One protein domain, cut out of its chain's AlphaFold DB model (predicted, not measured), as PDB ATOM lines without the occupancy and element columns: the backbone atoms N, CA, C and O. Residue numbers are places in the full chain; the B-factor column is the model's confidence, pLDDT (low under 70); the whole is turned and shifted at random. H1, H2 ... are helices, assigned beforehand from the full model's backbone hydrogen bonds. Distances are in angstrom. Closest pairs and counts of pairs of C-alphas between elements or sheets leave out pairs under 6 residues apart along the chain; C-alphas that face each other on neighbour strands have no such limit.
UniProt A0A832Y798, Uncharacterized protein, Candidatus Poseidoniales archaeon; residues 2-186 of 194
ATOM      1  N   PHE A   2      34.403 -58.933 -29.988       56.41
ATOM      2  CA  PHE A   2      33.142 -58.377 -29.437       56.41
ATOM      3  C   PHE A   2      32.939 -58.538 -27.909       56.41
ATOM      4  O   PHE A   2      32.413 -57.640 -27.266       56.41
ATOM      5  N   ARG A   3      33.401 -59.645 -27.297       54.28
ATOM      6  CA  ARG A   3      33.325 -59.832 -25.828       54.28
ATOM      7  C   ARG A   3      34.220 -58.875 -25.033       54.28
ATOM      8  O   ARG A   3      33.778 -58.364 -24.018       54.28
ATOM      9  N   LEU A   4      35.426 -58.588 -25.528       59.75
ATOM     10  CA  LEU A   4      36.354 -57.660 -24.871       59.75
ATOM     11  C   LEU A   4      35.808 -56.230 -24.912       59.75
ATOM     12  O   LEU A   4      35.821 -55.542 -23.903       59.75
ATOM     13  N   THR A   5      35.265 -55.792 -26.053       62.09
ATOM     14  CA  THR A   5      34.668 -54.452 -26.180       62.09
ATOM     15  C   THR A   5      33.414 -54.286 -25.316       62.09
ATOM     16  O   THR A   5      33.203 -53.207 -24.771       62.09
ATOM     17  N   GLY A   6      32.617 -55.349 -25.150       61.66
ATOM     18  CA  GLY A   6      31.464 -55.362 -24.245       61.66
ATOM     19  C   GLY A   6      31.847 -55.284 -22.764       61.66
ATOM     20  O   GLY A   6      31.242 -54.509 -22.032       61.66
ATOM     21  N   GLU A   7      32.881 -56.014 -22.331       62.97
ATOM     22  CA  GLU A   7      33.359 -55.965 -20.937       62.97
ATOM     23  C   GLU A   7      33.948 -54.597 -20.559       62.97
ATOM     24  O   GLU A   7      33.646 -54.086 -19.485       62.97
ATOM     25  N   PHE A   8      34.717 -53.950 -21.446       66.00
ATOM     26  CA  PHE A   8      35.231 -52.596 -21.182       66.00
ATOM     27  C   PHE A   8      34.127 -51.531 -21.147       66.00
ATOM     28  O   PHE A   8      34.230 -50.571 -20.384       66.00
ATOM     29  N   SER A   9      33.076 -51.680 -21.964       76.62
ATOM     30  CA  SER A   9      31.916 -50.781 -21.926       76.62
ATOM     31  C   SER A   9      31.164 -50.918 -20.604       76.62
ATOM     32  O   SER A   9      30.885 -49.910 -19.964       76.62
ATOM     33  N   LYS A  10      30.915 -52.161 -20.171       76.38
ATOM     34  CA  LYS A  10      30.198 -52.474 -18.930       76.38
ATOM     35  C   LYS A  10      30.938 -51.943 -17.695       76.38
ATOM     36  O   LYS A  10      30.341 -51.255 -16.880       76.38
ATOM     37  N   TYR A  11      32.257 -52.143 -17.633       80.12
ATOM     38  CA  TYR A  11      33.101 -51.628 -16.547       80.12
ATOM     39  C   TYR A  11      33.026 -50.098 -16.393       80.12
ATOM     40  O   TYR A  11      32.934 -49.581 -15.282       80.12
ATOM     41  N   ASN A  12      33.082 -49.353 -17.504       84.12
ATOM     42  CA  ASN A  12      33.030 -47.888 -17.458       84.12
ATOM     43  C   ASN A  12      31.636 -47.367 -17.087       84.12
ATOM     44  O   ASN A  12      31.533 -46.328 -16.436       84.12
ATOM     45  N   GLU A  13      30.587 -48.068 -17.510       83.00
ATOM     46  CA  GLU A  13      29.199 -47.725 -17.213       83.00
ATOM     47  C   GLU A  13      28.885 -47.931 -15.725       83.00
ATOM     48  O   GLU A  13      28.479 -46.980 -15.064       83.00
ATOM     49  N   GLU A  14      29.227 -49.092 -15.159       81.69
ATOM     50  CA  GLU A  14      29.070 -49.398 -13.725       81.69
ATOM     51  C   GLU A  14      29.885 -48.445 -12.834       81.69
ATOM     52  O   GLU A  14      29.409 -47.956 -11.807       81.69
ATOM     53  N   LEU A  15      31.111 -48.098 -13.245       83.75
ATOM     54  CA  LEU A  15      31.936 -47.126 -12.522       83.75
ATOM     55  C   LEU A  15      31.303 -45.727 -12.535       83.75
ATOM     56  O   LEU A  15      31.296 -45.038 -11.510       83.75
ATOM     57  N   PHE A  16      30.772 -45.297 -13.682       85.25
ATOM     58  CA  PHE A  16      30.100 -44.007 -13.807       85.25
ATOM     59  C   PHE A  16      28.798 -43.971 -12.993       85.25
ATOM     60  O   PHE A  16      28.570 -43.009 -12.256       85.25
ATOM     61  N   GLU A  17      27.992 -45.032 -13.045       82.56
ATOM     62  CA  GLU A  17      26.777 -45.174 -12.241       82.56
ATOM     63  C   GLU A  17      27.075 -45.162 -10.735       82.56
ATOM     64  O   GLU A  17      26.454 -44.403  -9.988       82.56
ATOM     65  N   GLY A  18      28.083 -45.910 -10.278       81.75
ATOM     66  CA  GLY A  18      28.504 -45.917  -8.875       81.75
ATOM     67  C   GLY A  18      28.909 -44.529  -8.359       81.75
ATOM     68  O   GLY A  18      28.521 -44.127  -7.256       81.75
ATOM     69  N   ILE A  19      29.631 -43.746  -9.174       86.75
ATOM     70  CA  ILE A  19      29.979 -42.352  -8.852       86.75
ATOM     71  C   ILE A  19      28.726 -41.475  -8.785       86.75
ATOM     72  O   ILE A  19      28.602 -40.666  -7.861       86.75
ATOM     73  N   LEU A  20      27.786 -41.633  -9.721       88.06
ATOM     74  CA  LEU A  20      26.527 -40.886  -9.710       88.06
ATOM     75  C   LEU A  20      25.701 -41.181  -8.454       88.06
ATOM     76  O   LEU A  20      25.178 -40.246  -7.845       88.06
ATOM     77  N   TYR A  21      25.635 -42.438  -8.014       84.44
ATOM     78  CA  TYR A  21      24.948 -42.804  -6.774       84.44
ATOM     79  C   TYR A  21      25.590 -42.156  -5.537       84.44
ATOM     80  O   TYR A  21      24.871 -41.636  -4.679       84.44
ATOM     81  N   LEU A  22      26.928 -42.102  -5.453       83.38
ATOM     82  CA  LEU A  22      27.616 -41.379  -4.373       83.38
ATOM     83  C   LEU A  22      27.374 -39.872  -4.428       83.38
ATOM     84  O   LEU A  22      27.150 -39.243  -3.391       83.38
ATOM     85  N   PHE A  23      27.404 -39.286  -5.623       89.44
ATOM     86  CA  PHE A  23      27.146 -37.863  -5.801       89.44
ATOM     87  C   PHE A  23      25.717 -37.506  -5.372       89.44
ATOM     88  O   PHE A  23      25.517 -36.566  -4.600       89.44
ATOM     89  N   ALA A  24      24.729 -38.308  -5.777       86.69
ATOM     90  CA  ALA A  24      23.343 -38.162  -5.346       86.69
ATOM     91  C   ALA A  24      23.203 -38.283  -3.818       86.69
ATOM     92  O   ALA A  24      22.559 -37.441  -3.188       86.69
ATOM     93  N   ALA A  25      23.860 -39.270  -3.198       82.31
ATOM     94  CA  ALA A  25      23.860 -39.430  -1.746       82.31
ATOM     95  C   ALA A  25      24.468 -38.216  -1.019       82.31
ATOM     96  O   ALA A  25      23.940 -37.788   0.013       82.31
ATOM     97  N   ALA A  26      25.538 -37.621  -1.557       84.62
ATOM     98  CA  ALA A  26      26.154 -36.413  -1.009       84.62
ATOM     99  C   ALA A  26      25.226 -35.190  -1.116       84.62
ATOM    100  O   ALA A  26      25.098 -34.428  -0.152       84.62
ATOM    101  N   LEU A  27      24.525 -35.024  -2.242       85.88
ATOM    102  CA  LEU A  27      23.539 -33.953  -2.418       85.88
ATOM    103  C   LEU A  27      22.372 -34.094  -1.437       85.88
ATOM    104  O   LEU A  27      22.027 -33.132  -0.752       85.88
ATOM    105  N   ILE A  28      21.808 -35.296  -1.300       82.94
ATOM    106  CA  ILE A  28      20.703 -35.543  -0.363       82.94
ATOM    107  C   ILE A  28      21.161 -35.328   1.075       82.94
ATOM    108  O   ILE A  28      20.480 -34.653   1.842       82.94
ATOM    109  N   THR A  29      22.346 -35.823   1.435       79.06
ATOM    110  CA  THR A  29      22.929 -35.578   2.761       79.06
ATOM    111  C   THR A  29      23.100 -34.078   3.015       79.06
ATOM    112  O   THR A  29      22.793 -33.609   4.107       79.06
ATOM    113  N   THR A  30      23.497 -33.294   2.008       78.44
ATOM    114  CA  THR A  30      23.568 -31.825   2.114       78.44
ATOM    115  C   THR A  30      22.200 -31.205   2.428       78.44
ATOM    116  O   THR A  30      22.108 -30.352   3.310       78.44
ATOM    117  N   VAL A  31      21.126 -31.656   1.770       80.69
ATOM    118  CA  VAL A  31      19.749 -31.196   2.042       80.69
ATOM    119  C   VAL A  31      19.302 -31.583   3.453       80.69
ATOM    120  O   VAL A  31      18.742 -30.759   4.173       80.69
ATOM    121  N   VAL A  32      19.603 -32.807   3.887       76.50
ATOM    122  CA  VAL A  32      19.309 -33.285   5.244       76.50
ATOM    123  C   VAL A  32      20.022 -32.418   6.288       76.50
ATOM    124  O   VAL A  32      19.393 -31.924   7.222       76.50
ATOM    125  N   LEU A  33      21.318 -32.155   6.100       69.69
ATOM    126  CA  LEU A  33      22.089 -31.270   6.977       69.69
ATOM    127  C   LEU A  33      21.559 -29.831   6.967       69.69
ATOM    128  O   LEU A  33      21.618 -29.163   7.994       69.69
ATOM    129  N   HIS A  34      21.007 -29.355   5.850       67.06
ATOM    130  CA  HIS A  34      20.373 -28.038   5.770       67.06
ATOM    131  C   HIS A  34      19.092 -27.956   6.616       67.06
ATOM    132  O   HIS A  34      18.876 -26.961   7.306       67.06
ATOM    133  N   ILE A  35      18.268 -29.009   6.606       64.44
ATOM    134  CA  ILE A  35      17.040 -29.091   7.416       64.44
ATOM    135  C   ILE A  35      17.381 -29.097   8.918       64.44
ATOM    136  O   ILE A  35      16.717 -28.420   9.702       64.44
ATOM    137  N   PHE A  36      18.444 -29.805   9.318       60.91
ATOM    138  CA  PHE A  36      18.847 -29.939  10.725       60.91
ATOM    139  C   PHE A  36      19.761 -28.827  11.251       60.91
ATOM    140  O   PHE A  36      19.722 -28.509  12.437       60.91
ATOM    141  N   GLY A  37      20.567 -28.206  10.387       51.72
ATOM    142  CA  GLY A  37      21.482 -27.115  10.737       51.72
ATOM    143  C   GLY A  37      20.777 -25.809  11.111       51.72
ATOM    144  O   GLY A  37      21.425 -24.844  11.518       51.72
ATOM    145  N   HIS A  38      19.450 -25.764  11.000       48.56
ATOM    146  CA  HIS A  38      18.652 -24.601  11.329       48.56
ATOM    147  C   HIS A  38      18.278 -24.596  12.822       48.56
ATOM    148  O   HIS A  38      17.116 -24.736  13.204       48.56
ATOM    149  N   ASP A  39      19.249 -24.223  13.663       47.22
ATOM    150  CA  ASP A  39      19.043 -23.573  14.979       47.22
ATOM    151  C   ASP A  39      18.433 -22.156  14.821       47.22
ATOM    152  O   ASP A  39      18.671 -21.188  15.545       47.22
ATOM    153  N   THR A  40      17.618 -22.017  13.785       50.81
ATOM    154  CA  THR A  40      16.954 -20.806  13.366       50.81
ATOM    155  C   THR A  40      15.516 -20.846  13.812       50.81
ATOM    156  O   THR A  40      14.807 -19.905  13.552       50.81
ATOM    157  N   ARG A  41      15.035 -21.823  14.584       50.28
ATOM    158  CA  ARG A  41      13.709 -21.640  15.186       50.28
ATOM    159  C   ARG A  41      13.682 -20.381  16.068       50.28
ATOM    160  O   ARG A  41      12.807 -19.548  15.896       50.28
ATOM    161  N   ARG A  42      14.744 -20.132  16.848       48.84
ATOM    162  CA  ARG A  42      14.898 -18.910  17.664       48.84
ATOM    163  C   ARG A  42      15.324 -17.668  16.871       48.84
ATOM    164  O   ARG A  42      14.930 -16.560  17.225       48.84
ATOM    165  N   ILE A  43      16.126 -17.820  15.811       52.59
ATOM    166  CA  ILE A  43      16.562 -16.693  14.961       52.59
ATOM    167  C   ILE A  43      15.478 -16.302  13.950       52.59
ATOM    168  O   ILE A  43      15.344 -15.120  13.676       52.59
ATOM    169  N   LEU A  44      14.685 -17.242  13.431       51.12
ATOM    170  CA  LEU A  44      13.517 -16.999  12.582       51.12
ATOM    171  C   LEU A  44      12.334 -16.555  13.420       51.12
ATOM    172  O   LEU A  44      11.622 -15.716  12.924       51.12
ATOM    173  N   GLU A  45      12.129 -17.007  14.661       53.62
ATOM    174  CA  GLU A  45      11.115 -16.401  15.542       53.62
ATOM    175  C   GLU A  45      11.490 -14.955  15.878       53.62
ATOM    176  O   GLU A  45      10.664 -14.070  15.715       53.62
ATOM    177  N   ARG A  46      12.761 -14.665  16.203       53.38
ATOM    178  CA  ARG A  46      13.221 -13.281  16.428       53.38
ATOM    179  C   ARG A  46      13.256 -12.430  15.161       53.38
ATOM    180  O   ARG A  46      12.923 -11.251  15.219       53.38
ATOM    181  N   LYS A  47      13.661 -12.987  14.016       53.94
ATOM    182  CA  LYS A  47      13.622 -12.294  12.719       53.94
ATOM    183  C   LYS A  47      12.205 -12.201  12.179       53.94
ATOM    184  O   LYS A  47      11.940 -11.225  11.510       53.94
ATOM    185  N   ALA A  48      11.302 -13.131  12.475       52.72
ATOM    186  CA  ALA A  48       9.890 -13.057  12.113       52.72
ATOM    187  C   ALA A  48       9.171 -12.065  13.017       52.72
ATOM    188  O   ALA A  48       8.480 -11.224  12.483       52.72
ATOM    189  N   GLU A  49       9.391 -12.039  14.332       56.78
ATOM    190  CA  GLU A  49       8.879 -10.965  15.196       56.78
ATOM    191  C   GLU A  49       9.437  -9.595  14.774       56.78
ATOM    192  O   GLU A  49       8.684  -8.626  14.670       56.78
ATOM    193  N   ALA A  50      10.725  -9.513  14.411       56.06
ATOM    194  CA  ALA A  50      11.334  -8.284  13.895       56.06
ATOM    195  C   ALA A  50      10.910  -7.922  12.451       56.06
ATOM    196  O   ALA A  50      10.865  -6.742  12.111       56.06
ATOM    197  N   ALA A  51      10.577  -8.896  11.599       53.03
ATOM    198  CA  ALA A  51      10.136  -8.700  10.210       53.03
ATOM    199  C   ALA A  51       8.618  -8.506  10.091       53.03
ATOM    200  O   ALA A  51       8.162  -7.796   9.196       53.03
ATOM    201  N   ILE A  52       7.836  -9.059  11.023       53.66
ATOM    202  CA  ILE A  52       6.424  -8.730  11.258       53.66
ATOM    203  C   ILE A  52       6.339  -7.267  11.700       53.66
ATOM    204  O   ILE A  52       5.517  -6.522  11.171       53.66
ATOM    205  N   ALA A  53       7.264  -6.807  12.554       57.72
ATOM    206  CA  ALA A  53       7.403  -5.388  12.881       57.72
ATOM    207  C   ALA A  53       7.845  -4.517  11.681       57.72
ATOM    208  O   ALA A  53       7.671  -3.299  11.709       57.72
ATOM    209  N   ARG A  54       8.383  -5.119  10.608       58.06
ATOM    210  CA  ARG A  54       8.967  -4.417   9.456       58.06
ATOM    211  C   ARG A  54       8.469  -4.912   8.092       58.06
ATOM    212  O   ARG A  54       9.230  -4.919   7.145       58.06
ATOM    213  N   ARG A  55       7.188  -5.273   7.946       56.97
ATOM    214  CA  ARG A  55       6.500  -5.392   6.635       56.97
ATOM    215  C   ARG A  55       7.240  -6.216   5.545       56.97
ATOM    216  O   ARG A  55       7.036  -5.957   4.361       56.97
ATOM    217  N   GLU A  56       8.035  -7.235   5.892       66.50
ATOM    218  CA  GLU A  56       8.805  -8.045   4.916       66.50
ATOM    219  C   GLU A  56       8.037  -9.259   4.351       66.50
ATOM    220  O   GLU A  56       8.621 -10.263   3.939       66.50
ATOM    221  N   ALA A  57       6.706  -9.176   4.271       70.62
ATOM    222  CA  ALA A  57       5.878 -10.212   3.644       70.62
ATOM    223  C   ALA A  57       6.297 -10.501   2.185       70.62
ATOM    224  O   ALA A  57       6.191 -11.633   1.719       70.62
ATOM    225  N   LEU A  58       6.834  -9.492   1.487       77.31
ATOM    226  CA  LEU A  58       7.370  -9.637   0.132       77.31
ATOM    227  C   LEU A  58       8.644 -10.493   0.078       77.31
ATOM    228  O   LEU A  58       8.799 -11.263  -0.864       77.31
ATOM    229  N   GLY A  59       9.527 -10.404   1.079       80.50
ATOM    230  CA  GLY A  59      10.756 -11.203   1.127       80.50
ATOM    231  C   GLY A  59      10.450 -12.687   1.312       80.50
ATOM    232  O   GLY A  59      10.943 -13.525   0.564       80.50
ATOM    233  N   MET A  60       9.547 -13.009   2.242       77.31
ATOM    234  CA  MET A  60       9.088 -14.387   2.447       77.31
ATOM    235  C   MET A  60       8.301 -14.923   1.242       77.31
ATOM    236  O   MET A  60       8.507 -16.067   0.843       77.31
ATOM    237  N   GLY A  61       7.452 -14.096   0.624       83.81
ATOM    238  CA  GLY A  61       6.711 -14.466  -0.583       83.81
ATOM    239  C   GLY A  61       7.623 -14.755  -1.777       83.81
ATOM    240  O   GLY A  61       7.438 -15.763  -2.452       83.81
ATOM    241  N   LEU A  62       8.642 -13.920  -2.004       87.25
ATOM    242  CA  LEU A  62       9.609 -14.122  -3.083       87.25
ATOM    243  C   LEU A  62      10.449 -15.384  -2.857       87.25
ATOM    244  O   LEU A  62      10.657 -16.146  -3.794       87.25
ATOM    245  N   LEU A  63      10.887 -15.639  -1.622       82.12
ATOM    246  CA  LEU A  63      11.633 -16.853  -1.282       82.12
ATOM    247  C   LEU A  63      10.797 -18.120  -1.501       82.12
ATOM    248  O   LEU A  63      11.281 -19.072  -2.112       82.12
ATOM    249  N   ALA A  64       9.537 -18.123  -1.058       84.00
ATOM    250  CA  ALA A  64       8.628 -19.241  -1.299       84.00
ATOM    251  C   ALA A  64       8.368 -19.442  -2.801       84.00
ATOM    252  O   ALA A  64       8.437 -20.567  -3.292       84.00
ATOM    253  N   PHE A  65       8.139 -18.354  -3.541       89.50
ATOM    254  CA  PHE A  65       7.922 -18.397  -4.986       89.50
ATOM    255  C   PHE A  65       9.135 -18.953  -5.741       89.50
ATOM    256  O   PHE A  65       8.980 -19.874  -6.536       89.50
ATOM    257  N   VAL A  66      10.340 -18.439  -5.471       91.50
ATOM    258  CA  VAL A  66      11.582 -18.897  -6.120       91.50
ATOM    259  C   VAL A  66      11.866 -20.361  -5.789       91.50
ATOM    260  O   VAL A  66      12.277 -21.110  -6.672       91.50
ATOM    261  N   SER A  67      11.608 -20.784  -4.549       86.44
ATOM    262  CA  SER A  67      11.773 -22.180  -4.134       86.44
ATOM    263  C   SER A  67      10.860 -23.122  -4.930       86.44
ATOM    264  O   SER A  67      11.338 -24.082  -5.529       86.44
ATOM    265  N   VAL A  68       9.562 -22.800  -5.028       88.56
ATOM    266  CA  VAL A  68       8.593 -23.594  -5.807       88.56
ATOM    267  C   VAL A  68       8.917 -23.565  -7.302       88.56
ATOM    268  O   VAL A  68       8.857 -24.597  -7.967       88.56
ATOM    269  N   TRP A  69       9.287 -22.397  -7.836       92.12
ATOM    270  CA  TRP A  69       9.674 -22.240  -9.237       92.12
ATOM    271  C   TRP A  69      10.867 -23.128  -9.600       92.12
ATOM    272  O   TRP A  69      10.824 -23.818 -10.615       92.12
ATOM    273  N   ARG A  70      11.912 -23.142  -8.763       91.06
ATOM    274  CA  ARG A  70      13.121 -23.947  -8.980       91.06
ATOM    275  C   ARG A  70      12.796 -25.435  -9.107       91.06
ATOM    276  O   ARG A  70      13.155 -26.042 -10.110       91.06
ATOM    277  N   GLU A  71      12.078 -25.989  -8.132       89.12
ATOM    278  CA  GLU A  71      11.690 -27.408  -8.130       89.12
ATOM    279  C   GLU A  71      10.805 -27.763  -9.338       89.12
ATOM    280  O   GLU A  71      10.943 -28.824  -9.954       89.12
ATOM    281  N   GLY A  72       9.917 -26.842  -9.733       88.44
ATOM    282  CA  GLY A  72       9.092 -26.995 -10.929       88.44
ATOM    283  C   GLY A  72       9.916 -27.052 -12.220       88.44
ATOM    284  O   GLY A  72       9.672 -27.914 -13.064       88.44
ATOM    285  N   VAL A  73      10.912 -26.173 -12.369       91.81
ATOM    286  CA  VAL A  73      11.807 -26.151 -13.539       91.81
ATOM    287  C   VAL A  73      12.647 -27.424 -13.620       91.81
ATOM    288  O   VAL A  73      12.730 -28.015 -14.696       91.81
ATOM    289  N   GLU A  74      13.218 -27.881 -12.503       88.81
ATOM    290  CA  GLU A  74      13.965 -29.145 -12.441       88.81
ATOM    291  C   GLU A  74      13.088 -30.325 -12.886       88.81
ATOM    292  O   GLU A  74      13.492 -31.106 -13.747       88.81
ATOM    293  N   THR A  75      11.840 -30.388 -12.407       89.00
ATOM    294  CA  THR A  75      10.880 -31.435 -12.797       89.00
ATOM    295  C   THR A  75      10.577 -31.417 -14.299       89.00
ATOM    296  O   THR A  75      10.584 -32.469 -14.938       89.00
ATOM    297  N   VAL A  76      10.331 -30.241 -14.890       89.12
ATOM    298  CA  VAL A  76      10.045 -30.117 -16.332       89.12
ATOM    299  C   VAL A  76      11.257 -30.514 -17.172       89.12
ATOM    300  O   VAL A  76      11.099 -31.218 -18.168       89.12
ATOM    301  N   ILE A  77      12.462 -30.102 -16.770       88.31
ATOM    302  CA  ILE A  77      13.700 -30.452 -17.474       88.31
ATOM    303  C   ILE A  77      13.958 -31.961 -17.384       88.31
ATOM    304  O   ILE A  77      14.247 -32.582 -18.406       88.31
ATOM    305  N   PHE A  78      13.803 -32.571 -16.207       84.00
ATOM    306  CA  PHE A  78      13.982 -34.015 -16.038       84.00
ATOM    307  C   PHE A  78      12.941 -34.827 -16.806       84.00
ATOM    308  O   PHE A  78      13.291 -35.815 -17.452       84.00
ATOM    309  N   LEU A  79      11.681 -34.387 -16.811       85.44
ATOM    310  CA  LEU A  79      10.646 -35.039 -17.602       85.44
ATOM    311  C   LEU A  79      10.915 -34.892 -19.107       85.44
ATOM    312  O   LEU A  79      10.767 -35.851 -19.864       85.44
ATOM    313  N   GLY A  80      11.373 -33.720 -19.549       82.50
ATOM    314  CA  GLY A  80      11.780 -33.486 -20.934       82.50
ATOM    315  C   GLY A  80      12.972 -34.347 -21.365       82.50
ATOM    316  O   GLY A  80      12.989 -34.845 -22.485       82.50
ATOM    317  N   ALA A  81      13.942 -34.574 -20.476       82.69
ATOM    318  CA  ALA A  81      15.110 -35.411 -20.755       82.69
ATOM    319  C   ALA A  81      14.795 -36.921 -20.753       82.69
ATOM    320  O   ALA A  81      15.424 -37.681 -21.487       82.69
ATOM    321  N   GLY A  82      13.826 -37.366 -19.943       73.81
ATOM    322  CA  GLY A  82      13.519 -38.787 -19.724       73.81
ATOM    323  C   GLY A  82      12.407 -39.387 -20.596       73.81
ATOM    324  O   GLY A  82      12.179 -40.592 -20.536       73.81
ATOM    325  N   THR A  83      11.700 -38.601 -21.413       72.50
ATOM    326  CA  THR A  83      10.478 -39.039 -22.131       72.50
ATOM    327  C   THR A  83      10.715 -39.685 -23.502       72.50
ATOM    328  O   THR A  83       9.815 -39.728 -24.337       72.50
ATOM    329  N   GLN A  84      11.898 -40.255 -23.751       69.94
ATOM    330  CA  GLN A  84      12.238 -40.833 -25.063       69.94
ATOM    331  C   GLN A  84      11.465 -42.122 -25.420       69.94
ATOM    332  O   GLN A  84      11.437 -42.515 -26.585       69.94
ATOM    333  N   SER A  85      10.791 -42.747 -24.449       76.19
ATOM    334  CA  SER A  85      10.015 -43.984 -24.623       76.19
ATOM    335  C   SER A  85       8.554 -43.787 -24.205       76.19
ATOM    336  O   SER A  85       8.277 -43.096 -23.225       76.19
ATOM    337  N   SER A  86       7.602 -44.442 -24.885       75.31
ATOM    338  CA  SER A  86       6.167 -44.375 -24.518       75.31
ATOM    339  C   SER A  86       5.888 -44.846 -23.080       75.31
ATOM    340  O   SER A  86       4.996 -44.319 -22.410       75.31
ATOM    341  N   ASP A  87       6.703 -45.765 -22.561       80.75
ATOM    342  CA  ASP A  87       6.616 -46.236 -21.174       80.75
ATOM    343  C   ASP A  87       6.980 -45.141 -20.161       80.75
ATOM    344  O   ASP A  87       6.369 -45.049 -19.095       80.75
ATOM    345  N   ALA A  88       7.911 -44.246 -20.512       80.50
ATOM    346  CA  ALA A  88       8.316 -43.134 -19.655       80.50
ATOM    347  C   ALA A  88       7.188 -42.105 -19.488       80.50
ATOM    348  O   ALA A  88       6.982 -41.575 -18.397       80.50
ATOM    349  N   ILE A  89       6.405 -41.870 -20.546       82.94
ATOM    350  CA  ILE A  89       5.233 -40.982 -20.506       82.94
ATOM    351  C   ILE A  89       4.155 -41.568 -19.587       82.94
ATOM    352  O   ILE A  89       3.577 -40.849 -18.773       82.94
ATOM    353  N   THR A  90       3.917 -42.878 -19.673       87.00
ATOM    354  CA  THR A  90       2.946 -43.567 -18.809       87.00
ATOM    355  C   THR A  90       3.379 -43.512 -17.343       87.00
ATOM    356  O   THR A  90       2.577 -43.153 -16.479       87.00
ATOM    357  N   GLY A  91       4.658 -43.781 -17.061       87.19
ATOM    358  CA  GLY A  91       5.228 -43.660 -15.716       87.19
ATOM    359  C   GLY A  91       5.118 -42.241 -15.150       87.19
ATOM    360  O   GLY A  91       4.736 -42.068 -13.993       87.19
ATOM    361  N   ALA A  92       5.359 -41.220 -15.975       86.50
ATOM    362  CA  ALA A  92       5.199 -39.824 -15.581       86.50
ATOM    363  C   ALA A  92       3.751 -39.471 -15.223       86.50
ATOM    364  O   ALA A  92       3.502 -38.813 -14.214       86.50
ATOM    365  N   LEU A  93       2.789 -39.937 -16.019       89.12
ATOM    366  CA  LEU A  93       1.366 -39.681 -15.798       89.12
ATOM    367  C   LEU A  93       0.884 -40.329 -14.493       89.12
ATOM    368  O   LEU A  93       0.207 -39.684 -13.691       89.12
ATOM    369  N   VAL A  94       1.310 -41.568 -14.234       92.38
ATOM    370  CA  VAL A  94       1.067 -42.259 -12.956       92.38
ATOM    371  C   VAL A  94       1.716 -41.503 -11.795       92.38
ATOM    372  O   VAL A  94       1.071 -41.289 -10.768       92.38
ATOM    373  N   GLY A  95       2.960 -41.048 -11.963       88.12
ATOM    374  CA  GLY A  95       3.681 -40.261 -10.964       88.12
ATOM    375  C   GLY A  95       2.964 -38.960 -10.603       88.12
ATOM    376  O   GLY A  95       2.820 -38.656  -9.422       88.12
ATOM    377  N   ILE A  96       2.436 -38.234 -11.594       89.88
ATOM    378  CA  ILE A  96       1.646 -37.013 -11.377       89.88
ATOM    379  C   ILE A  96       0.371 -37.324 -10.588       89.88
ATOM    380  O   ILE A  96       0.074 -36.636  -9.612       89.88
ATOM    381  N   VAL A  97      -0.366 -38.374 -10.962       94.00
ATOM    382  CA  VAL A  97      -1.589 -38.777 -10.245       94.00
ATOM    383  C   VAL A  97      -1.277 -39.130  -8.788       94.00
ATOM    384  O   VAL A  97      -1.981 -38.674  -7.884       94.00
ATOM    385  N   LEU A  98      -0.199 -39.879  -8.541       91.56
ATOM    386  CA  LEU A  98       0.250 -40.212  -7.188       91.56
ATOM    387  C   LEU A  98       0.694 -38.974  -6.404       91.56
ATOM    388  O   LEU A  98       0.312 -38.833  -5.244       91.56
ATOM    389  N   ALA A  99       1.444 -38.059  -7.021       87.19
ATOM    390  CA  ALA A  99       1.890 -36.820  -6.390       87.19
ATOM    391  C   ALA A  99       0.707 -35.918  -6.010       87.19
ATOM    392  O   ALA A  99       0.659 -35.409  -4.891       87.19
ATOM    393  N   CYS A 100      -0.291 -35.773  -6.890       89.56
ATOM    394  CA  CYS A 100      -1.533 -35.065  -6.581       89.56
ATOM    395  C   CYS A 100      -2.309 -35.750  -5.446       89.56
ATOM    396  O   CYS A 100      -2.805 -35.068  -4.550       89.56
ATOM    397  N   GLY A 101      -2.379 -37.085  -5.452       90.69
ATOM    398  CA  GLY A 101      -3.017 -37.868  -4.394       90.69
ATOM    399  C   GLY A 101      -2.340 -37.687  -3.032       90.69
ATOM    400  O   GLY A 101      -3.014 -37.375  -2.051       90.69
ATOM    401  N   LEU A 102      -1.008 -37.810  -2.972       83.88
ATOM    402  CA  LEU A 102      -0.225 -37.553  -1.759       83.88
ATOM    403  C   LEU A 102      -0.353 -36.099  -1.307       83.88
ATOM    404  O   LEU A 102      -0.570 -35.847  -0.125       83.88
ATOM    405  N   GLY A 103      -0.251 -35.143  -2.232       82.81
ATOM    406  CA  GLY A 103      -0.394 -33.719  -1.938       82.81
ATOM    407  C   GLY A 103      -1.760 -33.398  -1.337       82.81
ATOM    408  O   GLY A 103      -1.843 -32.684  -0.339       82.81
ATOM    409  N   TRP A 104      -2.830 -33.986  -1.878       83.31
ATOM    410  CA  TRP A 104      -4.177 -33.855  -1.329       83.31
ATOM    411  C   TRP A 104      -4.316 -34.515   0.047       83.31
ATOM    412  O   TRP A 104      -4.881 -33.906   0.954       83.31
ATOM    413  N   LEU A 105      -3.754 -35.713   0.240       80.38
ATOM    414  CA  LEU A 105      -3.742 -36.407   1.532       80.38
ATOM    415  C   LEU A 105      -3.026 -35.570   2.604       80.38
ATOM    416  O   LEU A 105      -3.540 -35.399   3.711       80.38
ATOM    417  N   ILE A 106      -1.868 -35.002   2.259       75.06
ATOM    418  CA  ILE A 106      -1.090 -34.116   3.126       75.06
ATOM    419  C   ILE A 106      -1.882 -32.841   3.415       75.06
ATOM    420  O   ILE A 106      -2.061 -32.496   4.581       75.06
ATOM    421  N   PHE A 107      -2.419 -32.167   2.395       77.19
ATOM    422  CA  PHE A 107      -3.193 -30.934   2.558       77.19
ATOM    423  C   PHE A 107      -4.443 -31.147   3.423       77.19
ATOM    424  O   PHE A 107      -4.712 -30.371   4.340       77.19
ATOM    425  N   SER A 108      -5.168 -32.247   3.199       75.06
ATOM    426  CA  SER A 108      -6.333 -32.628   4.000       75.06
ATOM    427  C   SER A 108      -5.951 -32.964   5.447       75.06
ATOM    428  O   SER A 108      -6.709 -32.671   6.372       75.06
ATOM    429  N   SER A 109      -4.765 -33.535   5.666       66.00
ATOM    430  CA  SER A 109      -4.266 -33.882   7.003       66.00
ATOM    431  C   SER A 109      -3.593 -32.705   7.726       66.00
ATOM    432  O   SER A 109      -3.520 -32.695   8.953       66.00
ATOM    433  N   THR A 110      -3.185 -31.656   7.003       62.91
ATOM    434  CA  THR A 110      -2.480 -30.479   7.551       62.91
ATOM    435  C   THR A 110      -3.327 -29.703   8.570       62.91
ATOM    436  O   THR A 110      -2.777 -29.081   9.470       62.91
ATOM    437  N   ARG A 111      -4.671 -29.785   8.528       60.31
ATOM    438  CA  ARG A 111      -5.533 -29.184   9.574       60.31
ATOM    439  C   ARG A 111      -5.458 -29.893  10.937       60.31
ATOM    440  O   ARG A 111      -5.991 -29.346  11.899       60.31
ATOM    441  N   LYS A 112      -4.859 -31.090  11.030       58.06
ATOM    442  CA  LYS A 112      -4.765 -31.893  12.269       58.06
ATOM    443  C   LYS A 112      -3.356 -32.396  12.609       58.06
ATOM    444  O   LYS A 112      -3.186 -32.954  13.686       58.06
ATOM    445  N   ILE A 113      -2.377 -32.240  11.719       57.16
ATOM    446  CA  ILE A 113      -1.020 -32.766  11.906       57.16
ATOM    447  C   ILE A 113      -0.074 -31.650  12.348       57.16
ATOM    448  O   ILE A 113       0.010 -30.603  11.704       57.16
ATOM    449  N   ASP A 114       0.685 -31.909  13.412       62.28
ATOM    450  CA  ASP A 114       1.820 -31.081  13.798       62.28
ATOM    451  C   ASP A 114       2.832 -31.030  12.648       62.28
ATOM    452  O   ASP A 114       3.378 -32.060  12.253       62.28
ATOM    453  N   LEU A 115       3.144 -29.832  12.132       63.41
ATOM    454  CA  LEU A 115       4.174 -29.644  11.092       63.41
ATOM    455  C   LEU A 115       5.500 -30.324  11.461       63.41
ATOM    456  O   LEU A 115       6.223 -30.794  10.588       63.41
ATOM    457  N   LYS A 116       5.789 -30.421  12.763       59.72
ATOM    458  CA  LYS A 116       6.940 -31.149  13.289       59.72
ATOM    459  C   LYS A 116       6.946 -32.623  12.863       59.72
ATOM    460  O   LYS A 116       7.984 -33.105  12.437       59.72
ATOM    461  N   LEU A 117       5.799 -33.302  12.889       64.50
ATOM    462  CA  LEU A 117       5.673 -34.698  12.466       64.50
ATOM    463  C   LEU A 117       5.964 -34.871  10.966       64.50
ATOM    464  O   LEU A 117       6.569 -35.858  10.557       64.50
ATOM    465  N   LEU A 118       5.564 -33.897  10.143       64.94
ATOM    466  CA  LEU A 118       5.787 -33.924   8.696       64.94
ATOM    467  C   LEU A 118       7.261 -33.684   8.335       64.94
ATOM    468  O   LEU A 118       7.816 -34.381   7.482       64.94
ATOM    469  N   PHE A 119       7.916 -32.738   9.008       66.19
ATOM    470  CA  PHE A 119       9.357 -32.520   8.861       66.19
ATOM    471  C   PHE A 119      10.165 -33.716   9.373       66.19
ATOM    472  O   PHE A 119      11.063 -34.188   8.680       66.19
ATOM    473  N   ASP A 120       9.809 -34.259  10.535       65.75
ATOM    474  CA  ASP A 120      10.506 -35.408  11.113       65.75
ATOM    475  C   ASP A 120      10.336 -36.651  10.207       65.75
ATOM    476  O   ASP A 120      11.318 -37.319   9.877       65.75
ATOM    477  N   GLY A 121       9.129 -36.903   9.686       68.00
ATOM    478  CA  GLY A 121       8.857 -38.007   8.756       68.00
ATOM    479  C   GLY A 121       9.572 -37.882   7.404       68.00
ATOM    480  O   GLY A 121      10.197 -38.840   6.945       68.00
ATOM    481  N   SER A 122       9.531 -36.703   6.773       70.50
ATOM    482  CA  SER A 122      10.247 -36.463   5.506       70.50
ATOM    483  C   SER A 122      11.759 -36.585   5.674       70.50
ATOM    484  O   SER A 122      12.438 -37.111   4.793       70.50
ATOM    485  N   THR A 123      12.291 -36.191   6.828       70.06
ATOM    486  CA  THR A 123      13.726 -36.289   7.073       70.06
ATOM    487  C   THR A 123      14.182 -37.725   7.319       70.06
ATOM    488  O   THR A 123      15.213 -38.132   6.785       70.06
ATOM    489  N   VAL A 124      13.391 -38.531   8.040       71.19
ATOM    490  CA  VAL A 124      13.626 -39.984   8.155       71.19
ATOM    491  C   VAL A 124      13.664 -40.628   6.768       71.19
ATOM    492  O   VAL A 124      14.575 -41.398   6.470       71.19
ATOM    493  N   PHE A 125      12.713 -40.284   5.898       73.62
ATOM    494  CA  PHE A 125      12.674 -40.802   4.532       73.62
ATOM    495  C   PHE A 125      13.918 -40.409   3.718       73.62
ATOM    496  O   PHE A 125      14.524 -41.267   3.080       73.62
ATOM    497  N   LEU A 126      14.343 -39.143   3.777       77.00
ATOM    498  CA  LEU A 126      15.535 -38.658   3.066       77.00
ATOM    499  C   LEU A 126      16.818 -39.371   3.514       77.00
ATOM    500  O   LEU A 126      17.645 -39.731   2.678       77.00
ATOM    501  N   VAL A 127      16.968 -39.619   4.816       72.75
ATOM    502  CA  VAL A 127      18.089 -40.392   5.373       72.75
ATOM    503  C   VAL A 127      18.080 -41.823   4.837       72.75
ATOM    504  O   VAL A 127      19.104 -42.311   4.363       72.75
ATOM    505  N   LEU A 128      16.931 -42.501   4.876       74.06
ATOM    506  CA  LEU A 128      16.803 -43.859   4.341       74.06
ATOM    507  C   LEU A 128      17.141 -43.911   2.849       74.06
ATOM    508  O   LEU A 128      17.806 -44.839   2.392       74.06
ATOM    509  N   PHE A 129      16.715 -42.899   2.098       81.25
ATOM    510  CA  PHE A 129      16.983 -42.811   0.672       81.25
ATOM    511  C   PHE A 129      18.472 -42.593   0.376       81.25
ATOM    512  O   PHE A 129      19.035 -43.264  -0.486       81.25
ATOM    513  N   ALA A 130      19.153 -41.740   1.140       78.62
ATOM    514  CA  ALA A 130      20.600 -41.596   1.033       78.62
ATOM    515  C   ALA A 130      21.343 -42.898   1.394       78.62
ATOM    516  O   ALA A 130      22.271 -43.281   0.683       78.62
ATOM    517  N   ALA A 131      20.898 -43.627   2.424       74.25
ATOM    518  CA  ALA A 131      21.445 -44.943   2.768       74.25
ATOM    519  C   ALA A 131      21.282 -45.953   1.617       74.25
ATOM    520  O   ALA A 131      22.207 -46.698   1.292       74.25
ATOM    521  N   PHE A 132      20.111 -45.950   0.974       78.19
ATOM    522  CA  PHE A 132      19.820 -46.780  -0.192       78.19
ATOM    523  C   PHE A 132      20.761 -46.472  -1.366       78.19
ATOM    524  O   PHE A 132      21.318 -47.393  -1.959       78.19
ATOM    525  N   LEU A 133      21.003 -45.192  -1.663       82.19
ATOM    526  CA  LEU A 133      21.917 -44.783  -2.735       82.19
ATOM    527  C   LEU A 133      23.370 -45.174  -2.448       82.19
ATOM    528  O   LEU A 133      24.064 -45.647  -3.343       82.19
ATOM    529  N   VAL A 134      23.824 -45.061  -1.195       79.06
ATOM    530  CA  VAL A 134      25.155 -45.550  -0.797       79.06
ATOM    531  C   VAL A 134      25.254 -47.066  -0.971       79.06
ATOM    532  O   VAL A 134      26.252 -47.560  -1.491       79.06
ATOM    533  N   SER A 135      24.212 -47.814  -0.597       77.25
ATOM    534  CA  SER A 135      24.170 -49.263  -0.826       77.25
ATOM    535  C   SER A 135      24.245 -49.613  -2.315       77.25
ATOM    536  O   SER A 135      24.906 -50.589  -2.661       77.25
ATOM    537  N   LYS A 136      23.588 -48.836  -3.187       79.38
ATOM    538  CA  LYS A 136      23.667 -48.999  -4.645       79.38
ATOM    539  C   LYS A 136      25.068 -48.718  -5.176       79.38
ATOM    540  O   LYS A 136      25.615 -49.567  -5.862       79.38
ATOM    541  N   ALA A 137      25.696 -47.617  -4.764       80.19
ATOM    542  CA  ALA A 137      27.077 -47.313  -5.142       80.19
ATOM    543  C   ALA A 137      28.062 -48.434  -4.762       80.19
ATOM    544  O   ALA A 137      28.939 -48.792  -5.542       80.19
ATOM    545  N   MET A 138      27.907 -49.008  -3.564       78.81
ATOM    546  CA  MET A 138      28.731 -50.136  -3.113       78.81
ATOM    547  C   MET A 138      28.499 -51.405  -3.933       78.81
ATOM    548  O   MET A 138      29.443 -52.165  -4.127       78.81
ATOM    549  N   HIS A 139      27.275 -51.633  -4.409       77.75
ATOM    550  CA  HIS A 139      26.964 -52.758  -5.284       77.75
ATOM    551  C   HIS A 139      27.645 -52.600  -6.649       77.75
ATOM    552  O   HIS A 139      28.400 -53.487  -7.029       77.75
ATOM    553  N   GLU A 140      27.505 -51.438  -7.298       81.31
ATOM    554  CA  GLU A 140      28.149 -51.160  -8.595       81.31
ATOM    555  C   GLU A 140      29.683 -51.269  -8.510       81.31
ATOM    556  O   GLU A 140      30.333 -51.873  -9.358       81.31
ATOM    557  N   PHE A 141      30.296 -50.760  -7.433       79.31
ATOM    558  CA  PHE A 141      31.744 -50.898  -7.226       79.31
ATOM    559  C   PHE A 141      32.191 -52.332  -6.926       79.31
ATOM    560  O   PHE A 141      33.358 -52.678  -7.137       79.31
ATOM    561  N   SER A 142      31.289 -53.169  -6.420       73.81
ATOM    562  CA  SER A 142      31.572 -54.582  -6.206       73.81
ATOM    563  C   SER A 142      31.509 -55.375  -7.510       73.81
ATOM    564  O   SER A 142      32.362 -56.239  -7.708       73.81
ATOM    565  N   GLU A 143      30.592 -55.038  -8.423       72.62
ATOM    566  CA  GLU A 143      30.481 -55.688  -9.740       72.62
ATOM    567  C   GLU A 143      31.749 -55.509 -10.592       72.62
ATOM    568  O   GLU A 143      32.207 -56.456 -11.232       72.62
ATOM    569  N   ILE A 144      32.409 -54.351 -10.491       73.81
ATOM    570  CA  ILE A 144      33.703 -54.086 -11.149       73.81
ATOM    571  C   ILE A 144      34.926 -54.635 -10.390       73.81
ATOM    572  O   ILE A 144      36.069 -54.405 -10.793       73.81
ATOM    573  N   GLY A 145      34.718 -55.357  -9.283       68.12
ATOM    574  CA  GLY A 145      35.776 -56.026  -8.522       68.12
ATOM    575  C   GLY A 145      36.630 -55.116  -7.629       68.12
ATOM    576  O   GLY A 145      37.658 -55.569  -7.123       68.12
ATOM    577  N   LEU A 146      36.233 -53.855  -7.401       64.44
ATOM    578  CA  LEU A 146      36.933 -52.949  -6.472       64.44
ATOM    579  C   LEU A 146      36.676 -53.304  -5.002       64.44
ATOM    580  O   LEU A 146      37.507 -53.001  -4.144       64.44
ATOM    581  N   LEU A 147      35.536 -53.931  -4.704       60.69
ATOM    582  CA  LEU A 147      35.142 -54.339  -3.357       60.69
ATOM    583  C   LEU A 147      34.657 -55.799  -3.349       60.69
ATOM    584  O   LEU A 147      33.978 -56.213  -4.290       60.69
ATOM    585  N   PRO A 148      34.963 -56.588  -2.296       63.31
ATOM    586  CA  PRO A 148      34.462 -57.955  -2.178       63.31
ATOM    587  C   PRO A 148      32.930 -57.968  -2.148       63.31
ATOM    588  O   PRO A 148      32.341 -57.301  -1.292       63.31
ATOM    589  N   GLU A 149      32.305 -58.763  -3.025       60.12
ATOM    590  CA  GLU A 149      30.850 -58.962  -3.088       60.12
ATOM    591  C   GLU A 149      30.384 -59.727  -1.847       60.12
ATOM    592  O   GLU A 149      30.201 -60.941  -1.817       60.12
ATOM    593  N   SER A 150      30.274 -58.997  -0.747       60.53
ATOM    594  CA  SER A 150      29.715 -59.495   0.491       60.53
ATOM    595  C   SER A 150      28.502 -58.641   0.801       60.53
ATOM    596  O   SER A 150      28.603 -57.463   1.135       60.53
ATOM    597  N   THR A 151      27.327 -59.258   0.722       58.09
ATOM    598  CA  THR A 151      26.043 -58.700   1.180       58.09
ATOM    599  C   THR A 151      26.126 -58.155   2.611       58.09
ATOM    600  O   THR A 151      25.388 -57.244   2.981       58.09
ATOM    601  N   LEU A 152      27.081 -58.656   3.403       57.78
ATOM    602  CA  LEU A 152      27.439 -58.151   4.726       57.78
ATOM    603  C   LEU A 152      28.109 -56.768   4.712       57.78
ATOM    604  O   LEU A 152      27.869 -56.009   5.642       57.78
ATOM    605  N   LEU A 153      28.902 -56.407   3.697       59.50
ATOM    606  CA  LEU A 153      29.505 -55.072   3.564       59.50
ATOM    607  C   LEU A 153      28.480 -54.034   3.108       59.50
ATOM    608  O   LEU A 153      28.469 -52.933   3.648       59.50
ATOM    609  N   SER A 154      27.569 -54.389   2.195       55.56
ATOM    610  CA  SER A 154      26.433 -53.526   1.834       55.56
ATOM    611  C   SER A 154      25.501 -53.322   3.032       55.56
ATOM    612  O   SER A 154      25.130 -52.193   3.345       55.56
ATOM    613  N   GLY A 155      25.204 -54.391   3.783       59.69
ATOM    614  CA  GLY A 155      24.477 -54.301   5.052       59.69
ATOM    615  C   GLY A 155      25.219 -53.470   6.105       59.69
ATOM    616  O   GLY A 155      24.615 -52.624   6.759       59.69
ATOM    617  N   ALA A 156      26.537 -53.638   6.233       59.22
ATOM    618  CA  ALA A 156      27.369 -52.862   7.149       59.22
ATOM    619  C   ALA A 156      27.484 -51.389   6.739       59.22
ATOM    620  O   ALA A 156      27.549 -50.540   7.617       59.22
ATOM    621  N   ALA A 157      27.457 -51.060   5.445       58.38
ATOM    622  CA  ALA A 157      27.426 -49.685   4.950       58.38
ATOM    623  C   ALA A 157      26.094 -49.002   5.289       58.38
ATOM    624  O   ALA A 157      26.090 -47.858   5.738       58.38
ATOM    625  N   VAL A 158      24.973 -49.725   5.175       59.59
ATOM    626  CA  VAL A 158      23.659 -49.250   5.638       59.59
ATOM    627  C   VAL A 158      23.665 -49.039   7.156       59.59
ATOM    628  O   VAL A 158      23.219 -47.995   7.629       59.59
ATOM    629  N   VAL A 159      24.236 -49.971   7.928       62.84
ATOM    630  CA  VAL A 159      24.369 -49.852   9.393       62.84
ATOM    631  C   VAL A 159      25.321 -48.716   9.791       62.84
ATOM    632  O   VAL A 159      25.034 -47.975  10.729       62.84
ATOM    633  N   ALA A 160      26.422 -48.522   9.066       61.38
ATOM    634  CA  ALA A 160      27.374 -47.439   9.291       61.38
ATOM    635  C   ALA A 160      26.756 -46.078   8.958       61.38
ATOM    636  O   ALA A 160      26.926 -45.132   9.722       61.38
ATOM    637  N   TYR A 161      25.975 -45.984   7.878       64.50
ATOM    638  CA  TYR A 161      25.218 -44.782   7.544       64.50
ATOM    639  C   TYR A 161      24.153 -44.481   8.608       64.50
ATOM    640  O   TYR A 161      24.034 -43.343   9.065       64.50
ATOM    641  N   PHE A 162      23.450 -45.503   9.107       61.03
ATOM    642  CA  PHE A 162      22.567 -45.372  10.269       61.03
ATOM    643  C   PHE A 162      23.313 -44.889  11.519       61.03
ATOM    644  O   PHE A 162      22.808 -44.025  12.230       61.03
ATOM    645  N   GLY A 163      24.532 -45.376  11.758       59.62
ATOM    646  CA  GLY A 163      25.408 -44.911  12.834       59.62
ATOM    647  C   GLY A 163      25.812 -43.443  12.681       59.62
ATOM    648  O   GLY A 163      25.722 -42.678  13.639       59.62
ATOM    649  N   ILE A 164      26.178 -43.014  11.469       57.56
ATOM    650  CA  ILE A 164      26.494 -41.611  11.152       57.56
ATOM    651  C   ILE A 164      25.262 -40.733  11.375       57.56
ATOM    652  O   ILE A 164      25.360 -39.669  11.983       57.56
ATOM    653  N   THR A 165      24.084 -41.204  10.969       53.19
ATOM    654  CA  THR A 165      22.843 -40.450  11.155       53.19
ATOM    655  C   THR A 165      22.401 -40.416  12.622       53.19
ATOM    656  O   THR A 165      21.890 -39.401  13.082       53.19
ATOM    657  N   HIS A 166      22.666 -41.469  13.399       51.94
ATOM    658  CA  HIS A 166      22.444 -41.507  14.848       51.94
ATOM    659  C   HIS A 166      23.393 -40.554  15.600       51.94
ATOM    660  O   HIS A 166      22.989 -39.871  16.541       51.94
ATOM    661  N   VAL A 167      24.649 -40.442  15.159       55.91
ATOM    662  CA  VAL A 167      25.620 -39.471  15.694       55.91
ATOM    663  C   VAL A 167      25.235 -38.034  15.326       55.91
ATOM    664  O   VAL A 167      25.308 -37.145  16.174       55.91
ATOM    665  N   VAL A 168      24.768 -37.798  14.097       53.84
ATOM    666  CA  VAL A 168      24.236 -36.494  13.663       53.84
ATOM    667  C   VAL A 168      22.976 -36.135  14.461       53.84
ATOM    668  O   VAL A 168      22.888 -35.042  15.012       53.84
ATOM    669  N   SER A 169      22.054 -37.077  14.645       50.31
ATOM    670  CA  SER A 169      20.850 -36.943  15.477       50.31
ATOM    671  C   SER A 169      21.174 -36.575  16.936       50.31
ATOM    672  O   SER A 169      20.567 -35.658  17.495       50.31
ATOM    673  N   SER A 170      22.206 -37.191  17.529       51.78
ATOM    674  CA  SER A 170      22.678 -36.893  18.890       51.78
ATOM    675  C   SER A 170      23.248 -35.478  19.062       51.78
ATOM    676  O   SER A 170      23.275 -34.978  20.187       51.78
ATOM    677  N   ARG A 171      23.728 -34.831  17.992       51.31
ATOM    678  CA  ARG A 171      24.276 -33.463  18.036       51.31
ATOM    679  C   ARG A 171      23.208 -32.379  17.898       51.31
ATOM    680  O   ARG A 171      23.419 -31.283  18.405       51.31
ATOM    681  N   TYR A 172      22.082 -32.689  17.255       50.34
ATOM    682  CA  TYR A 172      21.004 -31.733  16.961       50.34
ATOM    683  C   TYR A 172      19.717 -31.970  17.778       50.34
ATOM    684  O   TYR A 172      18.735 -31.255  17.602       50.34
ATOM    685  N   GLY A 173      19.719 -32.929  18.714       49.34
ATOM    686  CA  GLY A 173      18.684 -33.059  19.753       49.34
ATOM    687  C   GLY A 173      17.329 -33.597  19.279       49.34
ATOM    688  O   GLY A 173      16.348 -33.495  20.011       49.34
ATOM    689  N   VAL A 174      17.261 -34.176  18.079       52.06
ATOM    690  CA  VAL A 174      16.079 -34.891  17.582       52.06
ATOM    691  C   VAL A 174      16.486 -36.336  17.364       52.06
ATOM    692  O   VAL A 174      17.224 -36.635  16.426       52.06
ATOM    693  N   SER A 175      16.040 -37.227  18.250       51.59
ATOM    694  CA  SER A 175      16.260 -38.660  18.095       51.59
ATOM    695  C   SER A 175      15.447 -39.152  16.897       51.59
ATOM    696  O   SER A 175      14.227 -39.005  16.875       51.59
ATOM    697  N   LEU A 176      16.097 -39.753  15.894       51.97
ATOM    698  CA  LEU A 176      15.397 -40.475  14.816       51.97
ATOM    699  C   LEU A 176      14.441 -41.533  15.386       51.97
ATOM    700  O   LEU A 176      13.404 -41.817  14.792       51.97
ATOM    701  N   VAL A 177      14.778 -42.066  16.565       50.62
ATOM    702  CA  VAL A 177      13.910 -42.953  17.332       50.62
ATOM    703  C   VAL A 177      12.659 -42.207  17.776       50.62
ATOM    704  O   VAL A 177      11.589 -42.718  17.498       50.62
ATOM    705  N   ASP A 178      12.763 -40.999  18.346       55.41
ATOM    706  CA  ASP A 178      11.612 -40.186  18.785       55.41
ATOM    707  C   ASP A 178      10.732 -39.722  17.617       55.41
ATOM    708  O   ASP A 178       9.510 -39.671  17.742       55.41
ATOM    709  N   ALA A 179      11.330 -39.422  16.460       57.28
ATOM    710  CA  ALA A 179      10.597 -39.150  15.224       57.28
ATOM    711  C   ALA A 179       9.801 -40.385  14.765       57.28
ATOM    712  O   ALA A 179       8.628 -40.286  14.401       57.28
ATOM    713  N   PHE A 180      10.423 -41.564  14.826       51.50
ATOM    714  CA  PHE A 180       9.808 -42.828  14.439       51.50
ATOM    715  C   PHE A 180       8.733 -43.291  15.437       51.50
ATOM    716  O   PHE A 180       7.632 -43.652  15.022       51.50
ATOM    717  N   THR A 181       8.978 -43.228  16.751       57.88
ATOM    718  CA  THR A 181       7.967 -43.511  17.787       57.88
ATOM    719  C   THR A 181       6.871 -42.452  17.829       57.88
ATOM    720  O   THR A 181       5.716 -42.796  18.076       57.88
ATOM    721  N   GLY A 182       7.178 -41.188  17.536       60.72
ATOM    722  CA  GLY A 182       6.193 -40.120  17.344       60.72
ATOM    723  C   GLY A 182       5.250 -40.408  16.173       60.72
ATOM    724  O   GLY A 182       4.032 -40.312  16.313       60.72
ATOM    725  N   LEU A 183       5.791 -40.867  15.041       56.44
ATOM    726  CA  LEU A 183       5.004 -41.302  13.883       56.44
ATOM    727  C   LEU A 183       4.128 -42.520  14.210       56.44
ATOM    728  O   LEU A 183       2.948 -42.553  13.863       56.44
ATOM    729  N   LEU A 184       4.679 -43.504  14.924       62.38
ATOM    730  CA  LEU A 184       3.960 -44.726  15.287       62.38
ATOM    731  C   LEU A 184       2.847 -44.470  16.319       62.38
ATOM    732  O   LEU A 184       1.781 -45.081  16.257       62.38
ATOM    733  N   SER A 185       3.076 -43.546  17.253       62.28
ATOM    734  CA  SER A 185       2.085 -43.138  18.256       62.28
ATOM    735  C   SER A 185       0.995 -42.231  17.678       62.28
ATOM    736  O   SER A 185      -0.162 -42.385  18.062       62.28
ATOM    737  N   GLY A 186       1.315 -41.371  16.704       57.22
ATOM    738  CA  GLY A 186       0.340 -40.547  15.977       57.22
ATOM    739  C   GLY A 186      -0.603 -41.337  15.057       57.22
ATOM    740  O   GLY A 186      -1.700 -40.871  14.757       57.22
TER     741      GLY A 186
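AT A GLANCE: This is residues 2 to 186 of the 194 residues of an uncharacterized protein of Candidatus Poseidoniales archaeon (UniProt A0A832Y798). Four long helices, H1, H3, H4 and H5, stand round an open middle, and they make a loose, elongated frame. On one side H5 packs between H1 and H6, with H7 crossing H5 near its beginning; on the other side H3 and H4 form a splayed pair joined at one end, and the short H2 makes the turn from H1 to H3. The printed part has 185 residues with seven named helices, in the order H1 to H7, and no named strand; the class is all helix. The whole is loose, with a radius of gyration of the C-alphas of 21.0 A and spans of 72 by 42 by 31 A.

HOW THE PARTS SIT: H1, residues 2 to 36, touches H5, residues 115 to 143, at a shallow tilt of 23 degrees, opposite ways; their closest C-alphas, of Gly 18 and Ala 137, are 4.2 A apart. H2, residues 41 to 52, is apart from H1. H3, residues 57 to 82, is close to H2 but not clearly touching, at a steep tilt of 61 degrees; their closest C-alphas, of Ala 51 and Ala 57, are 8.0 A apart. H4, residues 86 to 110, is close to H3 but not clearly touching, at a shallow tilt of 26 degrees, opposite ways; their closest C-alphas, of Gly 82 and Ala 88, are 6.8 A apart. H3 is apart from H1 and from H5. H4 and H5 meet only through their link. H5 is the hub, touching three helices. With residues 127 to 139 alone it touches H6, residues 151 to 172, in a helical hairpin; the tilt of 33 degrees is only just short of steep, and the closest C-alphas, of Ser 135 and Ser 154, are 5.5 A apart. With residues 117 to 124 alone it touches H7, residues 176 to 186, at a steep tilt of 53 degrees; the closest C-alphas, of Asp 120 and Ala 179, are 5.6 A apart. In each of the seven helices every O i to N i+4 pair is within hydrogen-bond range.

IN THESE COORDINATES: H1 begins at C-alpha 2, (33.142, -58.377, -29.437), and runs 51.2 A. H2 runs 15.3 A, H3 37.7 A, H4 36.0 A, H5 42.5 A and H6 31.6 A. H5 begins at C-alpha 115, (4.174, -29.644, 11.092). H7 runs 15.1 A and ends at C-alpha 186, (0.340, -40.547, 15.977).

THE WHOLE: The two C-alphas farthest apart, of Phe 2 and Ala 53, are 72.5 A apart. The printed part has no cut. The link from H5 to H6 is short and the other five are tight. The mean pLDDT of the printed part is 70.9; it is under 70 in 87 residues: 2 to 8, 33 to 56, 84, 109 to 121 and 145 to 186.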